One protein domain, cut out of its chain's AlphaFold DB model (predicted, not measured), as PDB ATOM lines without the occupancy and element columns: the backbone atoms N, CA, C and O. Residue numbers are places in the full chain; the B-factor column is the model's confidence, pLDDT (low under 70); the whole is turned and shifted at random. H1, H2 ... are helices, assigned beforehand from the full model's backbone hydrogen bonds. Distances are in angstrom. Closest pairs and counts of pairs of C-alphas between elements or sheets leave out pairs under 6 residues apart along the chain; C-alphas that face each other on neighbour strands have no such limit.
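Overview. This is residues 116 to 208 of the 254 residues of an uncharacterized protein of Cryomyces minteri (UniProt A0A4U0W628). One long helix, H4, runs along one side of a body made largely of loops, in which three helices of five residues each, H1, H2 and H3, are set. H1 packs on H4 with a part of that helix alone, H2 lies beyond H1, and H3 sits out in a loop whose base is tied by a short pairing of residues 152 to 153 with 171 to 172; residues 201 to 208 stick out. The 93 printed residues hold four named helices, in the order H1, H2, H3, H4, and no named strand; the class is all helix, though 41 of the 93 residues are in named elements, under half. The whole is compact, with a radius of gyration of the C-alphas of 14.0 A and spans of 44 by 35 by 24 A.

Arrangement. H4, residues 180 to 205, touches H1, residues 121 to 125, with residues 190 to 197 alone; the closest C-alphas, of Leu 125 and Arg 197, are 6.6 A apart. H1 only just touches H2, residues 138 to 142, with 3 pairs of C-alphas within 8 A, the closest those of Gln 122 and Cys 140 at 7.7 A. H2 and H4 are apart. H3, residues 157 to 161, touches no helix. Residues 152 to 153 pair antiparallel with 171 to 172. In H1, H2, H3 and H4 every O i to N i+4 pair is within hydrogen-bond range.

Along the chain. H4 measures 37.3 A from C-alpha 180 at (230.653, 275.438, 118.948) to C-alpha 205 at (245.733, 309.479, 117.501). H1 and H2 each measure 6.2 A and H3 6.1 A; H1 begins with C-alpha 121 at (231.875, 295.379, 121.071).

Size, cuts and confidence. The C-alphas of Ser 177 and Leu 208, the two farthest apart, are 46.3 A apart. The printed part has no cut, and its three links, of 12, 14 and 18 residues along the chain, are long. Mean pLDDT of the printed part is 90.8; residues 164 to 165, 167 and 207 to 208 are under 70.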
ATOM      1  N   MET A 116     230.719 291.032 135.984       89.81
ATOM      2  CA  MET A 116     230.363 292.398 135.606       89.81
ATOM      3  C   MET A 116     230.454 292.572 134.084       89.81
ATOM      4  O   MET A 116     231.545 292.666 133.511       89.81
ATOM      5  N   LEU A 117     229.291 292.605 133.429       93.81
ATOM      6  CA  LEU A 117     229.186 292.866 131.995       93.81
ATOM      7  C   LEU A 117     229.477 294.337 131.678       93.81
ATOM      8  O   LEU A 117     229.032 295.252 132.375       93.81
ATOM      9  N   THR A 118     230.184 294.559 130.578       94.88
ATOM     10  CA  THR A 118     230.446 295.877 129.995       94.88
ATOM     11  C   THR A 118     229.642 296.057 128.704       94.88
ATOM     12  O   THR A 118     228.761 295.260 128.377       94.88
ATOM     13  N   THR A 119     229.877 297.147 127.972       96.88
ATOM     14  CA  THR A 119     229.250 297.364 126.659       96.88
ATOM     15  C   THR A 119     229.685 296.279 125.667       96.88
ATOM     16  O   THR A 119     230.854 295.878 125.655       96.88
ATOM     17  N   CYS A 120     228.769 295.803 124.814       97.56
ATOM     18  CA  CYS A 120     229.139 294.894 123.725       97.56
ATOM     19  C   CYS A 120     230.050 295.598 122.707       97.56
ATOM     20  O   CYS A 120     230.007 296.825 122.575       97.56
ATOM     21  N   LEU A 121     230.868 294.827 121.985       96.50
ATOM     22  CA  LEU A 121     231.875 295.379 121.071       96.50
ATOM     23  C   LEU A 121     231.258 296.227 119.947       96.50
ATOM     24  O   LEU A 121     231.787 297.283 119.621       96.50
ATOM     25  N   GLN A 122     230.114 295.809 119.402       97.12
ATOM     26  CA  GLN A 122     229.416 296.530 118.335       97.12
ATOM     27  C   GLN A 122     228.913 297.899 118.792       97.12
ATOM     28  O   GLN A 122     229.100 298.894 118.097       97.12
ATOM     29  N   CYS A 123     228.281 297.969 119.969       97.69
ATOM     30  CA  CYS A 123     227.831 299.247 120.519       97.69
ATOM     31  C   CYS A 123     229.017 300.141 120.888       97.69
ATOM     32  O   CYS A 123     228.927 301.348 120.706       97.69
ATOM     33  N   ASP A 124     230.119 299.565 121.373       95.56
ATOM     34  CA  ASP A 124     231.344 300.305 121.691       95.56
ATOM     35  C   ASP A 124     231.941 300.975 120.448       95.56
ATOM     36  O   ASP A 124     232.183 302.177 120.456       95.56
ATOM     37  N   LEU A 125     232.075 300.216 119.355       94.94
ATOM     38  CA  LEU A 125     232.550 300.707 118.058       94.94
ATOM     39  C   LEU A 125     231.637 301.765 117.435       94.94
ATOM     40  O   LEU A 125     232.120 302.701 116.811       94.94
ATOM     41  N   LYS A 126     230.318 301.621 117.604       95.44
ATOM     42  CA  LYS A 126     229.318 302.588 117.120       95.44
ATOM     43  C   LYS A 126     229.112 303.762 118.099       95.44
ATOM     44  O   LYS A 126     228.252 304.602 117.862       95.44
ATOM     45  N   HIS A 127     229.841 303.800 119.222       94.75
ATOM     46  CA  HIS A 127     229.661 304.747 120.332       94.75
ATOM     47  C   HIS A 127     228.217 304.845 120.869       94.75
ATOM     48  O   HIS A 127     227.784 305.883 121.370       94.75
ATOM     49  N   LEU A 128     227.467 303.742 120.824       96.62
ATOM     50  CA  LEU A 128     226.080 303.658 121.279       96.62
ATOM     51  C   LEU A 128     225.979 303.133 122.721       96.62
ATOM     52  O   LEU A 128     226.776 302.292 123.149       96.62
ATOM     53  N   PRO A 129     224.961 303.554 123.496       96.94
ATOM     54  CA  PRO A 129     224.735 303.012 124.830       96.94
ATOM     55  C   PRO A 129     224.204 301.575 124.745       96.94
ATOM     56  O   PRO A 129     223.177 301.309 124.119       96.94
ATOM     57  N   CYS A 130     224.886 300.641 125.404       98.00
ATOM     58  CA  CYS A 130     224.523 299.225 125.422       98.00
ATOM     59  C   CYS A 130     223.684 298.887 126.666       98.00
ATOM     60  O   CYS A 130     224.073 299.257 127.773       98.00
ATOM     61  N   ASN A 131     222.588 298.135 126.506       97.25
ATOM     62  CA  ASN A 131     221.774 297.649 127.633       97.25
ATOM     63  C   ASN A 131     222.356 296.393 128.314       97.25
ATOM     64  O   ASN A 131     221.802 295.944 129.309       97.25
ATOM     65  N   ARG A 132     223.454 295.832 127.781       96.56
ATOM     66  CA  ARG A 132     224.211 294.702 128.358       96.56
ATOM     67  C   ARG A 132     223.384 293.422 128.580       96.56
ATOM     68  O   ARG A 132     223.744 292.601 129.414       96.56
ATOM     69  N   GLY A 133     222.293 293.251 127.828       96.31
ATOM     70  CA  GLY A 133     221.490 292.027 127.852       96.31
ATOM     71  C   GLY A 133     222.231 290.828 127.250       96.31
ATOM     72  O   GLY A 133     223.050 290.992 126.343       96.31
ATOM     73  N   LEU A 134     221.919 289.634 127.754       95.75
ATOM     74  CA  LEU A 134     222.338 288.348 127.193       95.75
ATOM     75  C   LEU A 134     221.102 287.610 126.643       95.75
ATOM     76  O   LEU A 134     220.028 287.751 127.226       95.75
ATOM     77  N   PRO A 135     221.226 286.833 125.552       96.44
ATOM     78  CA  PRO A 135     222.453 286.546 124.802       96.44
ATOM     79  C   PRO A 135     222.932 287.705 123.913       96.44
ATOM     80  O   PRO A 135     224.095 287.745 123.515       96.44
ATOM     81  N   ALA A 136     222.056 288.672 123.642       97.81
ATOM     82  CA  ALA A 136     222.346 289.841 122.833       97.81
ATOM     83  C   ALA A 136     221.732 291.103 123.445       97.81
ATOM     84  O   ALA A 136     220.703 291.068 124.122       97.81
ATOM     85  N   CYS A 137     222.357 292.246 123.174       98.12
ATOM     86  CA  CYS A 137     221.847 293.532 123.623       98.12
ATOM     87  C   CYS A 137     220.650 293.971 122.748       98.12
ATOM     88  O   CYS A 137     220.616 293.691 121.548       98.12
ATOM     89  N   SER A 138     219.684 294.708 123.307       98.25
ATOM     90  CA  SER A 138     218.439 295.069 122.598       98.25
ATOM     91  C   SER A 138     218.668 295.956 121.372       98.25
ATOM     92  O   SER A 138     217.832 296.015 120.475       98.25
ATOM     93  N   ARG A 139     219.797 296.671 121.317       97.75
ATOM     94  CA  ARG A 139     220.195 297.440 120.129       97.75
ATOM     95  C   ARG A 139     220.687 296.538 119.007       97.75
ATOM     96  O   ARG A 139     220.262 296.737 117.880       97.75
ATOM     97  N   CYS A 140     221.528 295.552 119.313       98.25
ATOM     98  CA  CYS A 140     221.985 294.588 118.314       98.25
ATOM     99  C   CYS A 140     220.811 293.766 117.775       98.25
ATOM    100  O   CYS A 140     220.730 293.577 116.572       98.25
ATOM    101  N   ILE A 141     219.857 293.374 118.630       98.25
ATOM    102  CA  ILE A 141     218.628 292.692 118.187       98.25
ATOM    103  C   ILE A 141     217.848 293.566 117.196       98.25
ATOM    104  O   ILE A 141     217.560 293.122 116.093       98.25
ATOM    105  N   ARG A 142     217.578 294.833 117.542       98.00
ATOM    106  CA  ARG A 142     216.871 295.772 116.649       98.00
ATOM    107  C   ARG A 142     217.617 296.088 115.352       98.00
ATOM    108  O   ARG A 142     216.990 296.501 114.389       98.00
ATOM    109  N   ALA A 143     218.935 295.925 115.339       97.38
ATOM    110  CA  ALA A 143     219.770 296.111 114.158       97.38
ATOM    111  C   ALA A 143     219.924 294.829 113.317       97.38
ATOM    112  O   ALA A 143     220.747 294.817 112.410       97.38
ATOM    113  N   ASN A 144     219.196 293.748 113.630       97.56
ATOM    114  CA  ASN A 144     219.365 292.422 113.020       97.56
ATOM    115  C   ASN A 144     220.793 291.846 113.169       97.56
ATOM    116  O   ASN A 144     221.216 290.974 112.421       97.56
ATOM    117  N   GLU A 145     221.531 292.300 114.185       96.75
ATOM    118  CA  GLU A 145     222.880 291.853 114.568       96.75
ATOM    119  C   GLU A 145     222.840 291.057 115.894       96.75
ATOM    120  O   GLU A 145     223.820 290.988 116.638       96.75
ATOM    121  N   GLY A 146     221.680 290.499 116.262       96.88
ATOM    122  CA  GLY A 146     221.492 289.792 117.533       96.88
ATOM    123  C   GLY A 146     222.415 288.579 117.666       96.88
ATOM    124  O   GLY A 146     223.109 288.429 118.670       96.88
ATOM    125  N   GLU A 147     222.492 287.761 116.618       96.38
ATOM    126  CA  GLU A 147     223.312 286.544 116.597       96.38
ATOM    127  C   GLU A 147     224.816 286.823 116.638       96.38
ATOM    128  O   GLU A 147     225.583 286.020 117.167       96.38
ATOM    129  N   SER A 148     225.244 287.972 116.114       96.31
ATOM    130  CA  SER A 148     226.645 288.387 116.090       96.31
ATOM    131  C   SER A 148     227.036 289.237 117.296       96.31
ATOM    132  O   SER A 148     228.212 289.554 117.440       96.31
ATOM    133  N   CYS A 149     226.103 289.591 118.190       97.88
ATOM    134  CA  CYS A 149     226.378 290.431 119.355       97.88
ATOM    135  C   CYS A 149     227.486 289.832 120.241       97.88
ATOM    136  O   CYS A 149     227.423 288.671 120.647       97.88
ATOM    137  N   LEU A 150     228.490 290.650 120.582       97.75
ATOM    138  CA  LEU A 150     229.660 290.238 121.363       97.75
ATOM    139  C   LEU A 150     229.640 290.882 122.758       97.75
ATOM    140  O   LEU A 150     230.236 291.952 122.944       97.75
ATOM    141  N   PRO A 151     228.947 290.282 123.746       97.06
ATOM    142  CA  PRO A 151     228.996 290.742 125.128       97.06
ATOM    143  C   PRO A 151     230.409 290.596 125.698       97.06
ATOM    144  O   PRO A 151     231.136 289.637 125.421       97.06
ATOM    145  N   ARG A 152     230.804 291.573 126.513       95.62
ATOM    146  CA  ARG A 152     232.143 291.661 127.093       95.62
ATOM    147  C   ARG A 152     232.049 291.798 128.607       95.62
ATOM    148  O   ARG A 152     231.054 292.297 129.129       95.62
ATOM    149  N   ARG A 153     233.094 291.370 129.305       94.06
ATOM    150  CA  ARG A 153     233.279 291.559 130.746       94.06
ATOM    151  C   ARG A 153     234.635 292.179 131.038       94.06
ATOM    152  O   ARG A 153     235.559 292.093 130.223       94.06
ATOM    153  N   LEU A 154     234.757 292.773 132.220       90.12
ATOM    154  CA  LEU A 154     236.069 293.086 132.774       90.12
ATOM    155  C   LEU A 154     236.806 291.789 133.127       90.12
ATOM    156  O   LEU A 154     236.189 290.750 133.392       90.12
ATOM    157  N   LYS A 155     238.136 291.854 133.095       87.31
ATOM    158  CA  LYS A 155     238.989 290.767 133.575       87.31
ATOM    159  C   LYS A 155     238.802 290.581 135.073       87.31
ATOM    160  O   LYS A 155     238.714 291.566 135.803       87.31
ATOM    161  N   THR A 156     238.739 289.330 135.511       88.44
ATOM    162  CA  THR A 156     238.762 289.004 136.937       88.44
ATOM    163  C   THR A 156     240.197 289.021 137.453       88.44
ATOM    164  O   THR A 156     241.152 289.068 136.674       88.44
ATOM    165  N   PHE A 157     240.370 288.980 138.773       86.12
ATOM    166  CA  PHE A 157     241.697 288.910 139.381       86.12
ATOM    167  C   PHE A 157     242.487 287.684 138.892       86.12
ATOM    168  O   PHE A 157     243.691 287.774 138.658       86.12
ATOM    169  N   GLU A 158     241.808 286.563 138.654       86.56
ATOM    170  CA  GLU A 158     242.403 285.338 138.118       86.56
ATOM    171  C   GLU A 158     242.928 285.536 136.691       86.56
ATOM    172  O   GLU A 158     244.049 285.121 136.394       86.56
ATOM    173  N   ASP A 159     242.172 286.232 135.830       85.75
ATOM    174  CA  ASP A 159     242.614 286.558 134.467       85.75
ATOM    175  C   ASP A 159     243.885 287.426 134.482       85.75
ATOM    176  O   ASP A 159     244.761 287.283 133.626       85.75
ATOM    177  N   LEU A 160     243.984 288.345 135.451       86.50
ATOM    178  CA  LEU A 160     245.152 289.212 135.625       86.50
ATOM    179  C   LEU A 160     246.353 288.439 136.166       86.50
ATOM    180  O   LEU A 160     247.466 288.611 135.671       86.50
ATOM    181  N   LYS A 161     246.130 287.555 137.145       87.06
ATOM    182  CA  LYS A 161     247.171 286.707 137.739       87.06
ATOM    183  C   LYS A 161     247.777 285.743 136.722       87.06
ATOM    184  O   LYS A 161     248.966 285.454 136.802       87.06
ATOM    185  N   ALA A 162     246.994 285.296 135.742       85.69
ATOM    186  CA  ALA A 162     247.490 284.492 134.629       85.69
ATOM    187  C   ALA A 162     248.484 285.249 133.719       85.69
ATOM    188  O   ALA A 162     249.051 284.652 132.810       85.69
ATOM    189  N   GLY A 163     248.699 286.555 133.937       78.81
ATOM    190  CA  GLY A 163     249.680 287.360 133.206       78.81
ATOM    191  C   GLY A 163     249.311 287.591 131.744       78.81
ATOM    192  O   GLY A 163     250.141 288.049 130.964       78.81
ATOM    193  N   LEU A 164     248.074 287.268 131.360       64.75
ATOM    194  CA  LEU A 164     247.729 287.130 129.955       64.75
ATOM    195  C   LEU A 164     247.740 288.482 129.232       64.75
ATOM    196  O   LEU A 164     248.207 288.536 128.104       64.75
ATOM    197  N   TYR A 165     247.285 289.585 129.848       63.28
ATOM    198  CA  TYR A 165     247.126 290.867 129.143       63.28
ATOM    199  C   TYR A 165     246.914 292.061 130.100       63.28
ATOM    200  O   TYR A 165     246.319 291.880 131.162       63.28
ATOM    201  N   PRO A 166     247.224 293.306 129.688       72.88
ATOM    202  CA  PRO A 166     246.985 294.525 130.479       72.88
ATOM    203  C   PRO A 166     245.513 294.691 130.924       72.88
ATOM    204  O   PRO A 166     244.600 294.361 130.162       72.88
ATOM    205  N   ASN A 167     245.263 295.237 132.129       69.25
ATOM    206  CA  ASN A 167     243.921 295.388 132.762       69.25
ATOM    207  C   ASN A 167     242.850 296.017 131.854       69.25
ATOM    208  O   ASN A 167     241.662 295.747 131.965       69.25
ATOM    209  N   ALA A 168     243.330 296.830 130.930       70.06
ATOM    210  CA  ALA A 168     242.684 297.410 129.776       70.06
ATOM    211  C   ALA A 168     241.686 296.562 128.975       70.06
ATOM    212  O   ALA A 168     240.666 297.055 128.494       70.06
ATOM    213  N   THR A 169     242.042 295.305 128.711       79.06
ATOM    214  CA  THR A 169     241.363 294.531 127.670       79.06
ATOM    215  C   THR A 169     240.155 293.825 128.258       79.06
ATOM    216  O   THR A 169     240.286 293.019 129.174       79.06
ATOM    217  N   THR A 170     238.976 294.087 127.712       88.50
ATOM    218  CA  THR A 170     237.760 293.339 128.043       88.50
ATOM    219  C   THR A 170     237.777 291.951 127.403       88.50
ATOM    220  O   THR A 170     238.246 291.806 126.274       88.50
ATOM    221  N   VAL A 171     237.209 290.954 128.081       90.75
ATOM    222  CA  VAL A 171     237.143 289.557 127.612       90.75
ATOM    223  C   VAL A 171     235.737 289.248 127.101       90.75
ATOM    224  O   VAL A 171     234.755 289.723 127.673       90.75
ATOM    225  N   TYR A 172     235.626 288.464 126.027       93.06
ATOM    226  CA  TYR A 172     234.334 287.987 125.526       93.06
ATOM    227  C   TYR A 172     233.676 287.022 126.511       93.06
ATOM    228  O   TYR A 172     234.330 286.146 127.079       93.06
ATOM    229  N   VAL A 173     232.369 287.182 126.701       94.69
ATOM    230  CA  VAL A 173     231.575 286.302 127.557       94.69
ATOM    231  C   VAL A 173     230.956 285.211 126.697       94.69
ATOM    232  O   VAL A 173     230.039 285.466 125.922       94.69
ATOM    233  N   GLY A 174     231.465 283.986 126.839       93.62
ATOM    234  CA  GLY A 174     230.891 282.817 126.182       93.62
ATOM    235  C   GLY A 174     229.493 282.514 126.712       93.62
ATOM    236  O   GLY A 174     229.298 282.407 127.922       93.62
ATOM    237  N   ILE A 175     228.532 282.358 125.806       95.31
ATOM    238  CA  ILE A 175     227.153 282.018 126.151       95.31
ATOM    239  C   ILE A 175     227.028 280.489 126.149       95.31
ATOM    240  O   ILE A 175     227.394 279.859 125.151       95.31
ATOM    241  N   PRO A 176     226.533 279.862 127.232       93.50
ATOM    242  CA  PRO A 176     226.421 278.406 127.306       93.50
ATOM    243  C   PRO A 176     225.535 277.795 126.213       93.50
ATOM    244  O   PRO A 176     225.817 276.690 125.765       93.50
ATOM    245  N   SER A 177     224.511 278.525 125.757       94.62
ATOM    246  CA  SER A 177     223.594 278.092 124.695       94.62
ATOM    247  C   SER A 177     224.172 278.201 123.280       94.62
ATOM    248  O   SER A 177     223.552 277.712 122.341       94.62
ATOM    249  N   ASP A 178     225.328 278.849 123.092       96.19
ATOM    250  CA  ASP A 178     225.941 278.962 121.767       96.19
ATOM    251  C   ASP A 178     226.533 277.615 121.331       96.19
ATOM    252  O   ASP A 178     227.349 277.019 122.044       96.19
ATOM    253  N   SER A 179     226.209 277.197 120.102       97.19
ATOM    254  CA  SER A 179     226.884 276.074 119.445       97.19
ATOM    255  C   SER A 179     228.391 276.342 119.296       97.19
ATOM    256  O   SER A 179     228.831 277.496 119.246       97.19
ATOM    257  N   LEU A 180     229.207 275.287 119.176       96.31
ATOM    258  CA  LEU A 180     230.653 275.438 118.948       96.31
ATOM    259  C   LEU A 180     230.952 276.241 117.672       96.31
ATOM    260  O   LEU A 180     231.846 277.085 117.677       96.31
ATOM    261  N   VAL A 181     230.155 276.043 116.619       96.94
ATOM    262  CA  VAL A 181     230.279 276.773 115.348       96.94
ATOM    263  C   VAL A 181     229.967 278.257 115.545       96.94
ATOM    264  O   VAL A 181     230.735 279.113 115.111       96.94
ATOM    265  N   THR A 182     228.875 278.580 116.245       95.69
ATOM    266  CA  THR A 182     228.502 279.967 116.574       95.69
ATOM    267  C   THR A 182     229.581 280.634 117.420       95.69
ATOM    268  O   THR A 182     229.946 281.783 117.175       95.69
ATOM    269  N   ARG A 183     230.133 279.908 118.396       95.62
ATOM    270  CA  ARG A 183     231.191 280.404 119.275       95.62
ATOM    271  C   ARG A 183     232.459 280.737 118.498       95.62
ATOM    272  O   ARG A 183     233.050 281.783 118.748       95.62
ATOM    273  N   GLU A 184     232.864 279.887 117.559       95.69
ATOM    274  CA  GLU A 184     234.049 280.140 116.739       95.69
ATOM    275  C   GLU A 184     233.829 281.317 115.784       95.69
ATOM    276  O   GLU A 184     234.653 282.227 115.742       95.69
ATOM    277  N   LYS A 185     232.656 281.400 115.140       96.44
ATOM    278  CA  LYS A 185     232.264 282.574 114.340       96.44
ATOM    279  C   LYS A 185     232.325 283.870 115.153       96.44
ATOM    280  O   LYS A 185     232.892 284.857 114.692       96.44
ATOM    281  N   LYS A 186     231.800 283.868 116.385       96.44
ATOM    282  CA  LYS A 186     231.852 285.029 117.291       96.44
ATOM    283  C   LYS A 186     233.283 285.393 117.694       96.44
ATOM    284  O   LYS A 186     233.596 286.579 117.767       96.44
ATOM    285  N   LYS A 187     234.171 284.418 117.920       94.19
ATOM    286  CA  LYS A 187     235.596 284.697 118.177       94.19
ATOM    287  C   LYS A 187     236.277 285.342 116.972       94.19
ATOM    288  O   LYS A 187     237.026 286.295 117.164       94.19
ATOM    289  N   THR A 188     236.028 284.849 115.760       95.62
ATOM    290  CA  THR A 188     236.589 285.437 114.535       95.62
ATOM    291  C   THR A 188     236.093 286.868 114.353       95.62
ATOM    292  O   THR A 188     236.907 287.783 114.275       95.62
ATOM    293  N   ALA A 189     234.778 287.089 114.459       95.44
ATOM    294  CA  ALA A 189     234.187 288.426 114.401       95.44
ATOM    295  C   ALA A 189     234.746 289.362 115.489       95.44
ATOM    296  O   ALA A 189     234.948 290.551 115.259       95.44
ATOM    297  N   MET A 190     235.031 288.840 116.688       94.25
ATOM    298  CA  MET A 190     235.663 289.621 117.750       94.25
ATOM    299  C   MET A 190     237.068 290.084 117.363       94.25
ATOM    300  O   MET A 190     237.398 291.238 117.630       94.25
ATOM    301  N   LYS A 191     237.887 289.213 116.762       92.44
ATOM    302  CA  LYS A 191     239.237 289.573 116.305       92.44
ATOM    303  C   LYS A 191     239.168 290.688 115.260       92.44
ATOM    304  O   LYS A 191     239.764 291.738 115.472       92.44
ATOM    305  N   GLU A 192     238.342 290.512 114.231       95.25
ATOM    306  CA  GLU A 192     238.149 291.497 113.154       95.25
ATOM    307  C   GLU A 192     237.685 292.862 113.690       95.25
ATOM    308  O   GLU A 192     238.247 293.910 113.370       95.25
ATOM    309  N   LEU A 193     236.685 292.874 114.577       94.38
ATOM    310  CA  LEU A 193     236.168 294.113 115.160       94.38
ATOM    311  C   LEU A 193     237.173 294.793 116.105       94.38
ATOM    312  O   LEU A 193     237.179 296.020 116.215       94.38
ATOM    313  N   LEU A 194     238.030 294.031 116.792       90.12
ATOM    314  CA  LEU A 194     239.114 294.597 117.598       90.12
ATOM    315  C   LEU A 194     240.213 295.217 116.731       90.12
ATOM    316  O   LEU A 194     240.723 296.276 117.096       90.12
ATOM    317  N   GLU A 195     240.533 294.619 115.586       90.44
ATOM    318  CA  GLU A 195     241.455 295.203 114.608       90.44
ATOM    319  C   GLU A 195     240.901 296.522 114.060       90.44
ATOM    320  O   GLU A 195     241.593 297.540 114.085       90.44
ATOM    321  N   ILE A 196     239.618 296.556 113.679       91.38
ATOM    322  CA  ILE A 196     238.939 297.793 113.259       91.38
ATOM    323  C   ILE A 196     239.001 298.848 114.369       91.38
ATOM    324  O   ILE A 196     239.332 300.007 114.109       91.38
ATOM    325  N   ARG A 197     238.733 298.458 115.624       89.69
ATOM    326  CA  ARG A 197     238.841 299.365 116.775       89.69
ATOM    327  C   ARG A 197     240.245 299.945 116.898       89.69
ATOM    328  O   ARG A 197     240.386 301.140 117.144       89.69
ATOM    329  N   GLN A 198     241.270 299.113 116.751       87.19
ATOM    330  CA  GLN A 198     242.662 299.531 116.859       87.19
ATOM    331  C   GLN A 198     243.045 300.495 115.735       87.19
ATOM    332  O   GLN A 198     243.680 301.514 116.002       87.19
ATOM    333  N   VAL A 199     242.620 300.216 114.501       88.50
ATOM    334  CA  VAL A 199     242.818 301.115 113.358       88.50
ATOM    335  C   VAL A 199     242.121 302.454 113.597       88.50
ATOM    336  O   VAL A 199     242.726 303.500 113.371       88.50
ATOM    337  N   ASN A 200     240.885 302.449 114.101       86.56
ATOM    338  CA  ASN A 200     240.152 303.678 114.416       86.56
ATOM    339  C   ASN A 200     240.830 304.474 115.537       86.56
ATOM    340  O   ASN A 200     241.069 305.665 115.373       86.56
ATOM    341  N   ALA A 201     241.248 303.813 116.619       83.81
ATOM    342  CA  ALA A 201     242.001 304.453 117.696       83.81
ATOM    343  C   ALA A 201     243.330 305.045 117.191       83.81
ATOM    344  O   ALA A 201     243.732 306.135 117.589       83.81
ATOM    345  N   HIS A 202     244.012 304.354 116.277       83.19
ATOM    346  CA  HIS A 202     245.223 304.869 115.648       83.19
ATOM    347  C   HIS A 202     244.941 306.102 114.778       83.19
ATOM    348  O   HIS A 202     245.691 307.072 114.852       83.19
ATOM    349  N   LYS A 203     243.839 306.111 114.015       84.25
ATOM    350  CA  LYS A 203     243.396 307.281 113.237       84.25
ATOM    351  C   LYS A 203     243.054 308.475 114.131       84.25
ATOM    352  O   LYS A 203     243.445 309.592 113.817       84.25
ATOM    353  N   GLU A 204     242.385 308.251 115.258       80.38
ATOM    354  CA  GLU A 204     242.106 309.307 116.241       80.38
ATOM    355  C   GLU A 204     243.392 309.883 116.847       80.38
ATOM    356  O   GLU A 204     243.495 311.086 117.073       80.38
ATOM    357  N   ASN A 205     244.412 309.043 117.043       72.88
ATOM    358  CA  ASN A 205     245.733 309.479 117.501       72.88
ATOM    359  C   ASN A 205     246.550 310.218 116.439       72.88
ATOM    360  O   ASN A 205     247.516 310.895 116.787       72.88
ATOM    361  N   TRP A 206     246.196 310.077 115.161       74.69
ATOM    362  CA  TRP A 206     246.839 310.789 114.055       74.69
ATOM    363  C   TRP A 206     246.360 312.229 113.909       74.69
ATOM    364  O   TRP A 206     246.945 312.994 113.141       74.69
ATOM    365  N   ILE A 207     245.342 312.632 114.669       63.72
ATOM    366  CA  ILE A 207     244.987 314.038 114.796       63.72
ATOM    367  C   ILE A 207     246.143 314.714 115.543       63.72
ATOM    368  O   ILE A 207     246.315 314.528 116.751       63.72
ATOM    369  N   LEU A 208     246.963 315.465 114.792       51.72
ATOM    370  CA  LEU A 208     247.999 316.350 115.325       51.72
ATOM    371  C   LEU A 208     247.420 317.093 116.533       51.72
ATOM    372  O   LEU A 208     246.294 317.590 116.423       51.72
TER     373      LEU A 208